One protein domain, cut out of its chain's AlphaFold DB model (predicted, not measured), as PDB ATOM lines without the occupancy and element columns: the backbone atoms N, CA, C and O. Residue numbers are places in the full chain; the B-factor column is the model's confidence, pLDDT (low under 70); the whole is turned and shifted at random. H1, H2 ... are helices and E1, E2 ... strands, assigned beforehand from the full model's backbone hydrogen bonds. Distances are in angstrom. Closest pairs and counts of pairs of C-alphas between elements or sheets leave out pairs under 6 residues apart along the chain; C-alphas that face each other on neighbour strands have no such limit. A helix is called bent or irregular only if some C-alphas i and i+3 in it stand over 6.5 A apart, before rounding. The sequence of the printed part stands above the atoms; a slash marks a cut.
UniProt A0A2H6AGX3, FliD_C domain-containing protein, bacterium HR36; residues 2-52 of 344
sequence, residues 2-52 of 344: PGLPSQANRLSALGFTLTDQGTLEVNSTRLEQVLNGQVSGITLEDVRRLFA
ATOM      1  N   PRO A   2     106.769 149.807 134.772       64.38
ATOM      2  CA  PRO A   2     106.221 150.676 135.813       64.38
ATOM      3  C   PRO A   2     106.207 149.957 137.172       64.38
ATOM      4  O   PRO A   2     106.072 148.740 137.204       64.38
ATOM      5  N   GLY A   3     106.405 150.680 138.277       61.84
ATOM      6  CA  GLY A   3     106.269 150.123 139.632       61.84
ATOM      7  C   GLY A   3     107.372 149.167 140.118       61.84
ATOM      8  O   GLY A   3     107.258 148.665 141.232       61.84
ATOM      9  N   LEU A   4     108.433 148.913 139.343       65.88
ATOM     10  CA  LEU A   4     109.585 148.104 139.770       65.88
ATOM     11  C   LEU A   4     110.810 148.976 140.112       65.88
ATOM     12  O   LEU A   4     111.082 149.939 139.384       65.88
ATOM     13  N   PRO A   5     111.604 148.628 141.147       63.91
ATOM     14  CA  PRO A   5     112.903 149.248 141.391       63.91
ATOM     15  C   PRO A   5     113.809 149.141 140.159       63.91
ATOM     16  O   PRO A   5     113.826 148.120 139.466       63.91
ATOM     17  N   SER A   6     114.630 150.163 139.903       67.44
ATOM     18  CA  SER A   6     115.545 150.196 138.746       67.44
ATOM     19  C   SER A   6     116.494 148.989 138.690       67.44
ATOM     20  O   SER A   6     116.859 148.543 137.602       67.44
ATOM     21  N   GLN A   7     116.837 148.433 139.854       63.72
ATOM     22  CA  GLN A   7     117.696 147.262 140.024       63.72
ATOM     23  C   GLN A   7     116.984 145.935 139.705       63.72
ATOM     24  O   GLN A   7     117.633 145.012 139.223       63.72
ATOM     25  N   ALA A   8     115.665 145.847 139.913       60.97
ATOM     26  CA  ALA A   8     114.852 144.657 139.627       60.97
ATOM     27  C   ALA A   8     114.269 144.653 138.199       60.97
ATOM     28  O   ALA A   8     113.775 143.639 137.717       60.97
ATOM     29  N   ASN A   9     114.360 145.776 137.484       65.56
ATOM     30  CA  ASN A   9     113.809 145.957 136.140       65.56
ATOM     31  C   ASN A   9     114.667 145.316 135.014       65.56
ATOM     32  O   ASN A   9     114.533 145.677 133.844       65.56
ATOM     33  N   ARG A  10     115.577 144.390 135.349       72.44
ATOM     34  CA  ARG A  10     116.383 143.601 134.398       72.44
ATOM     35  C   ARG A  10     116.271 142.119 134.750       72.44
ATOM     36  O   ARG A  10     116.572 141.741 135.877       72.44
ATOM     37  N   LEU A  11     115.924 141.277 133.773       70.94
ATOM     38  CA  LEU A  11     115.843 139.814 133.935       70.94
ATOM     39  C   LEU A  11     117.151 139.212 134.491       70.94
ATOM     40  O   LEU A  11     117.114 138.327 135.346       70.94
ATOM     41  N   SER A  12     118.300 139.780 134.110       74.38
ATOM     42  CA  SER A  12     119.620 139.353 134.591       74.38
ATOM     43  C   SER A  12     119.851 139.602 136.079       74.38
ATOM     44  O   SER A  12     120.578 138.839 136.712       74.38
ATOM     45  N   ALA A  13     119.199 140.603 136.680       70.12
ATOM     46  CA  ALA A  13     119.310 140.873 138.116       70.12
ATOM     47  C   ALA A  13     118.730 139.736 138.977       70.12
ATOM     48  O   ALA A  13     119.149 139.545 140.122       70.12
ATOM     49  N   LEU A  14     117.813 138.960 138.390       69.69
ATOM     50  CA  LEU A  14     117.107 137.837 139.001       69.69
ATOM     51  C   LEU A  14     117.665 136.474 138.574       69.69
ATOM     52  O   LEU A  14     117.080 135.445 138.894       69.69
ATOM     53  N   GLY A  15     118.791 136.470 137.855       74.56
ATOM     54  CA  GLY A  15     119.444 135.252 137.390       74.56
ATOM     55  C   GLY A  15     118.967 134.744 136.030       74.56
ATOM     56  O   GLY A  15     119.321 133.628 135.683       74.56
ATOM     57  N   PHE A  16     118.210 135.521 135.248       80.06
ATOM     58  CA  PHE A  16     117.805 135.133 133.890       80.06
ATOM     59  C   PHE A  16     118.612 135.890 132.836       80.06
ATOM     60  O   PHE A  16     118.539 137.117 132.751       80.06
ATOM     61  N   THR A  17     119.343 135.180 131.986       81.69
ATOM     62  CA  THR A  17     120.118 135.775 130.889       81.69
ATOM     63  C   THR A  17     119.664 135.223 129.549       81.69
ATOM     64  O   THR A  17     119.500 134.019 129.388       81.69
ATOM     65  N   LEU A  18     119.450 136.110 128.575       77.06
ATOM     66  CA  LEU A  18     119.262 135.712 127.185       77.06
ATOM     67  C   LEU A  18     120.645 135.591 126.552       77.06
ATOM     68  O   LEU A  18     121.399 136.561 126.531       77.06
ATOM     69  N   THR A  19     120.980 134.397 126.088       80.06
ATOM     70  CA  THR A  19     122.230 134.138 125.372       80.06
ATOM     71  C   THR A  19     122.173 134.717 123.959       80.06
ATOM     72  O   THR A  19     121.092 134.909 123.395       80.06
ATOM     73  N   ASP A  20     123.335 134.905 123.337       79.88
ATOM     74  CA  ASP A  20     123.447 135.366 121.945       79.88
ATOM     75  C   ASP A  20     122.794 134.400 120.934       79.88
ATOM     76  O   ASP A  20     122.512 134.774 119.799       79.88
ATOM     77  N   GLN A  21     122.513 133.160 121.350       79.38
ATOM     78  CA  GLN A  21     121.794 132.158 120.557       79.38
ATOM     79  C   GLN A  21     120.274 132.162 120.787       79.38
ATOM     80  O   GLN A  21     119.571 131.280 120.300       79.38
ATOM     81  N   GLY A  22     119.749 133.129 121.544       73.88
ATOM     82  CA  GLY A  22     118.316 133.253 121.814       73.88
ATOM     83  C   GLY A  22     117.769 132.243 122.826       73.88
ATOM     84  O   GLY A  22     116.555 132.115 122.960       73.88
ATOM     85  N   THR A  23     118.636 131.535 123.558       79.31
ATOM     86  CA  THR A  23     118.217 130.642 124.653       79.31
ATOM     87  C   THR A  23     118.231 131.379 125.991       79.31
ATOM     88  O   THR A  23     119.103 132.219 126.232       79.31
ATOM     89  N   LEU A  24     117.254 131.085 126.851       80.50
ATOM     90  CA  LEU A  24     117.210 131.574 128.229       80.50
ATOM     91  C   LEU A  24     118.051 130.660 129.121       80.50
ATOM     92  O   LEU A  24     117.767 129.471 129.236       80.50
ATOM     93  N   GLU A  25     119.045 131.236 129.785       86.62
ATOM     94  CA  GLU A  25     119.838 130.576 130.815       86.62
ATOM     95  C   GLU A  25     119.410 131.073 132.201       86.62
ATOM     96  O   GLU A  25     119.128 132.262 132.394       86.62
ATOM     97  N   VAL A  26     119.342 130.151 133.166       84.56
ATOM     98  CA  VAL A  26     118.928 130.433 134.543       84.56
ATOM     99  C   VAL A  26     120.087 130.159 135.494       84.56
ATOM    100  O   VAL A  26     120.519 129.022 135.659       84.56
ATOM    101  N   ASN A  27     120.546 131.197 136.185       86.00
ATOM    102  CA  ASN A  27     121.441 131.085 137.326       86.00
ATOM    103  C   ASN A  27     120.618 130.717 138.571       86.00
ATOM    104  O   ASN A  27     120.100 131.594 139.269       86.00
ATOM    105  N   SER A  28     120.483 129.413 138.826       85.12
ATOM    106  CA  SER A  28     119.700 128.861 139.938       85.12
ATOM    107  C   SER A  28     120.132 129.412 141.296       85.12
ATOM    108  O   SER A  28     119.281 129.811 142.081       85.12
ATOM    109  N   THR A  29     121.437 129.547 141.543       86.25
ATOM    110  CA  THR A  29     121.971 130.093 142.800       86.25
ATOM    111  C   THR A  29     121.528 131.535 143.027       86.25
ATOM    112  O   THR A  29     121.113 131.905 144.125       86.25
ATOM    113  N   ARG A  30     121.596 132.377 141.991       82.31
ATOM    114  CA  ARG A  30     121.147 133.770 142.084       82.31
ATOM    115  C   ARG A  30     119.636 133.851 142.258       82.31
ATOM    116  O   ARG A  30     119.170 134.658 143.059       82.31
ATOM    117  N   LEU A  31     118.889 133.027 141.528       81.62
ATOM    118  CA  LEU A  31     117.438 132.952 141.647       81.62
ATOM    119  C   LEU A  31     117.023 132.539 143.066       81.62
ATOM    120  O   LEU A  31     116.186 133.205 143.667       81.62
ATOM    121  N   GLU A  32     117.654 131.515 143.642       83.31
ATOM    122  CA  GLU A  32     117.429 131.080 145.026       83.31
ATOM    123  C   GLU A  32     117.741 132.188 146.034       83.31
ATOM    124  O   GLU A  32     116.939 132.444 146.931       83.31
ATOM    125  N   GLN A  33     118.855 132.907 145.867       82.50
ATOM    126  CA  GLN A  33     119.188 134.050 146.725       82.50
ATOM    127  C   GLN A  33     118.112 135.135 146.679       82.50
ATOM    128  O   GLN A  33     117.756 135.701 147.712       82.50
ATOM    129  N   VAL A  34     117.577 135.432 145.495       80.38
ATOM    130  CA  VAL A  34     116.503 136.416 145.353       80.38
ATOM    131  C   VAL A  34     115.206 135.915 145.992       80.38
ATOM    132  O   VAL A  34     114.567 136.661 146.732       80.38
ATOM    133  N   LEU A  35     114.824 134.658 145.747       80.00
ATOM    134  CA  LEU A  35     113.611 134.061 146.316       80.00
ATOM    135  C   LEU A  35     113.665 133.997 147.848       80.00
ATOM    136  O   LEU A  35     112.646 134.200 148.505       80.00
ATOM    137  N   ASN A  36     114.857 133.797 148.412       83.88
ATOM    138  CA  ASN A  36     115.104 133.790 149.853       83.88
ATOM    139  C   ASN A  36     115.306 135.197 150.453       83.88
ATOM    140  O   ASN A  36     115.638 135.311 151.633       83.88
ATOM    141  N   GLY A  37     115.152 136.272 149.668       78.06
ATOM    142  CA  GLY A  37     115.322 137.653 150.141       78.06
ATOM    143  C   GLY A  37     116.761 138.016 150.527       78.06
ATOM    144  O   GLY A  37     116.989 138.976 151.257       78.06
ATOM    145  N   GLN A  38     117.748 137.258 150.049       80.69
ATOM    146  CA  GLN A  38     119.171 137.446 150.353       80.69
ATOM    147  C   GLN A  38     119.832 138.511 149.463       80.69
ATOM    148  O   GLN A  38     121.015 138.812 149.620       80.69
ATOM    149  N   VAL A  39     119.082 139.095 148.522       76.69
ATOM    150  CA  VAL A  39     119.553 140.165 147.640       76.69
ATOM    151  C   VAL A  39     118.992 141.503 148.109       76.69
ATOM    152  O   VAL A  39     117.806 141.784 147.963       76.69
ATOM    153  N   SER A  40     119.867 142.349 148.656       73.62
ATOM    154  CA  SER A  40     119.497 143.700 149.092       73.62
ATOM    155  C   SER A  40     118.896 144.508 147.936       73.62
ATOM    156  O   SER A  40     119.460 144.538 146.841       73.62
ATOM    157  N   GLY A  41     117.753 145.150 148.184       70.56
ATOM    158  CA  GLY A  41     117.040 145.967 147.195       70.56
ATOM    159  C   GLY A  41     116.110 145.201 146.248       70.56
ATOM    160  O   GLY A  41     115.494 145.837 145.394       70.56
ATOM    161  N   ILE A  42     115.982 143.875 146.388       74.62
ATOM    162  CA  ILE A  42     115.020 143.061 145.631       74.62
ATOM    163  C   ILE A  42     114.173 142.250 146.609       74.62
ATOM    164  O   ILE A  42     114.685 141.448 147.385       74.62
ATOM    165  N   THR A  43     112.861 142.444 146.552       76.00
ATOM    166  CA  THR A  43     111.890 141.697 147.354       76.00
ATOM    167  C   THR A  43     111.236 140.588 146.533       76.00
ATOM    168  O   THR A  43     111.210 140.625 145.302       76.00
ATOM    169  N   LEU A  44     110.626 139.608 147.207       74.69
ATOM    170  CA  LEU A  44     109.802 138.591 146.542       74.69
ATOM    171  C   LEU A  44     108.637 139.220 145.753       74.69
ATOM    172  O   LEU A  44     108.195 138.677 144.741       74.69
ATOM    173  N   GLU A  45     108.145 140.378 146.193       71.62
ATOM    174  CA  GLU A  45     107.107 141.124 145.488       71.62
ATOM    175  C   GLU A  45     107.610 141.671 144.146       71.62
ATOM    176  O   GLU A  45     106.894 141.584 143.149       71.62
ATOM    177  N   ASP A  46     108.861 142.127 144.079       71.94
ATOM    178  CA  ASP A  46     109.490 142.573 142.831       71.94
ATOM    179  C   ASP A  46     109.626 141.422 141.828       71.94
ATOM    180  O   ASP A  46     109.344 141.584 140.638       71.94
ATOM    181  N   VAL A  47     109.968 140.220 142.306       72.44
ATOM    182  CA  VAL A  47     109.977 139.008 141.468       72.44
ATOM    183  C   VAL A  47     108.577 138.736 140.922       72.44
ATOM    184  O   VAL A  47     108.401 138.538 139.720       72.44
ATOM    185  N   ARG A  48     107.553 138.772 141.783       73.44
ATOM    186  CA  ARG A  48     106.161 138.553 141.364       73.44
ATOM    187  C   ARG A  48     105.706 139.591 140.345       73.44
ATOM    188  O   ARG A  48     105.090 139.207 139.357       73.44
ATOM    189  N   ARG A  49     106.038 140.869 140.531       75.94
ATOM    190  CA  ARG A  49     105.744 141.955 139.580       75.94
ATOM    191  C   ARG A  49     106.428 141.743 138.227       75.94
ATOM    192  O   ARG A  49     105.860 142.111 137.199       75.94
ATOM    193  N   LEU A  50     107.614 141.127 138.202       74.44
ATOM    194  CA  LEU A  50     108.302 140.834 136.945       74.44
ATOM    195  C   LEU A  50     107.649 139.703 136.150       74.44
ATOM    196  O   LEU A  50     107.756 139.705 134.928       74.44
ATOM    197  N   PHE A  51     106.969 138.749 136.783       73.44
ATOM    198  CA  PHE A  51     106.385 137.608 136.067       73.44
ATOM    199  C   PHE A  51     104.862 137.691 135.926       73.44
ATOM    200  O   PHE A  51     104.332 137.410 134.852       73.44
ATOM    201  N   ALA A  52     104.158 138.133 136.963       79.88
ATOM    202  CA  ALA A  52     102.703 138.146 137.025       79.88
ATOM    203  C   ALA A  52     102.096 139.496 136.616       79.88
ATOM    204  O   ALA A  52     102.773 140.522 136.516       79.88
TER     205      ALA A  52
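What this domain is: This is residues 2 to 52 of the 344 residues of the protein "FliD_C domain-containing protein" of bacterium HR36 (UniProt A0A2H6AGX3). What does the domain look like? A small two-stranded hairpin, E1 and E2, makes one end of an open arc that goes on through the helix H2 to the helix H3 at the other end, and the short helix H1 sits on the inner side of this arc, near the middle of the whole. The first printed residues, 2 to 10, form a stretch with no named element that leads to H1. What is it made of? The printed part has 51 residues with three named helices and two named strands, in the order H1, E1, E2, H2, H3; the sheet has the order E1 - E2 and is antiparallel, and the class is mixed, helices and strands. How large is it? It is compact, with a radius of gyration of the C-alphas of 10.9 A, and the C-alphas span 30 by 25 by 18 A along their three main axes.

Where its parts are: Where are the strands? E1 is residues 16 to 18 and runs 6.9 A from first to last C-alpha, with C-alpha 16 at (117.805, 135.133, 133.890). E2 is residues 24 to 26 and runs 6.6 A. Where are the longer helices? H2 is residues 28 to 35, 10.2 A from first to last C-alpha, and begins with C-alpha 28 at (119.700, 128.861, 139.938). H3 is residues 44 to 51, 11.1 A long, and ends with C-alpha 51 at (106.385, 137.608, 136.067). Where is the short helix? H1 is residues 11 to 14, 5.6 A from first to last C-alpha, and none of the three helices is bent.

How they stand to each other: How do the two strands pair? E1 and E2 form a hairpin and are antiparallel neighbours, with 152 degrees between their directions, and C-alphas 17 and 25 face each other at 5.2 A. N 17 and O 25 are within hydrogen-bond range at 3.0 A, and N 25 and O 17 at 2.8 A. What stands near the hairpin? The closest C-alphas of H1 and E1 are those of Leu 11 and Thr 17, 6.6 A apart, while H1 and E2 are apart. E1 and H2 are apart, but only just, with a closest distance of 8.1 A; H3 is apart from both strands. How do the helices meet? H1 and H2 only just touch, with 3 pairs of C-alphas within 8 A, the closest being those of Leu 14 and Leu 31 at 5.6 A. H2 and H3 also only just touch, with 3 such pairs, the closest being the C-alphas of Leu 35 and Leu 44 at 5.9 A, and they run opposite ways at a steep tilt of 63 degrees. H1 and H3 are close but not clearly touching, with the C-alphas of Leu 14 and Val 47 closest at 7.6 A. What do the helix backbones show? In H2 and H3 every O i to N i+4 pair is within hydrogen-bond range, and H1, with 4 residues, is too short for such a pair.

The domain as a whole: How far does it reach? The two C-alphas farthest apart are those of Gln 21 and Ser 40, at 30.9 A, and the C-alphas of Pro 2 and Ala 52, the first and last printed, are 13.1 A apart. Is the backbone cut, or are links long? The printed part has no cut. The links from H1 to E1, E1 to E2 and E2 to H2 are tight, the link of 8 residues from H2 to H3 is short, and no link is long. Where is the model less sure? The mean pLDDT of the printed part is 75.7, and 9 residues are under 70, namely residues 2 to 9 and residue 14.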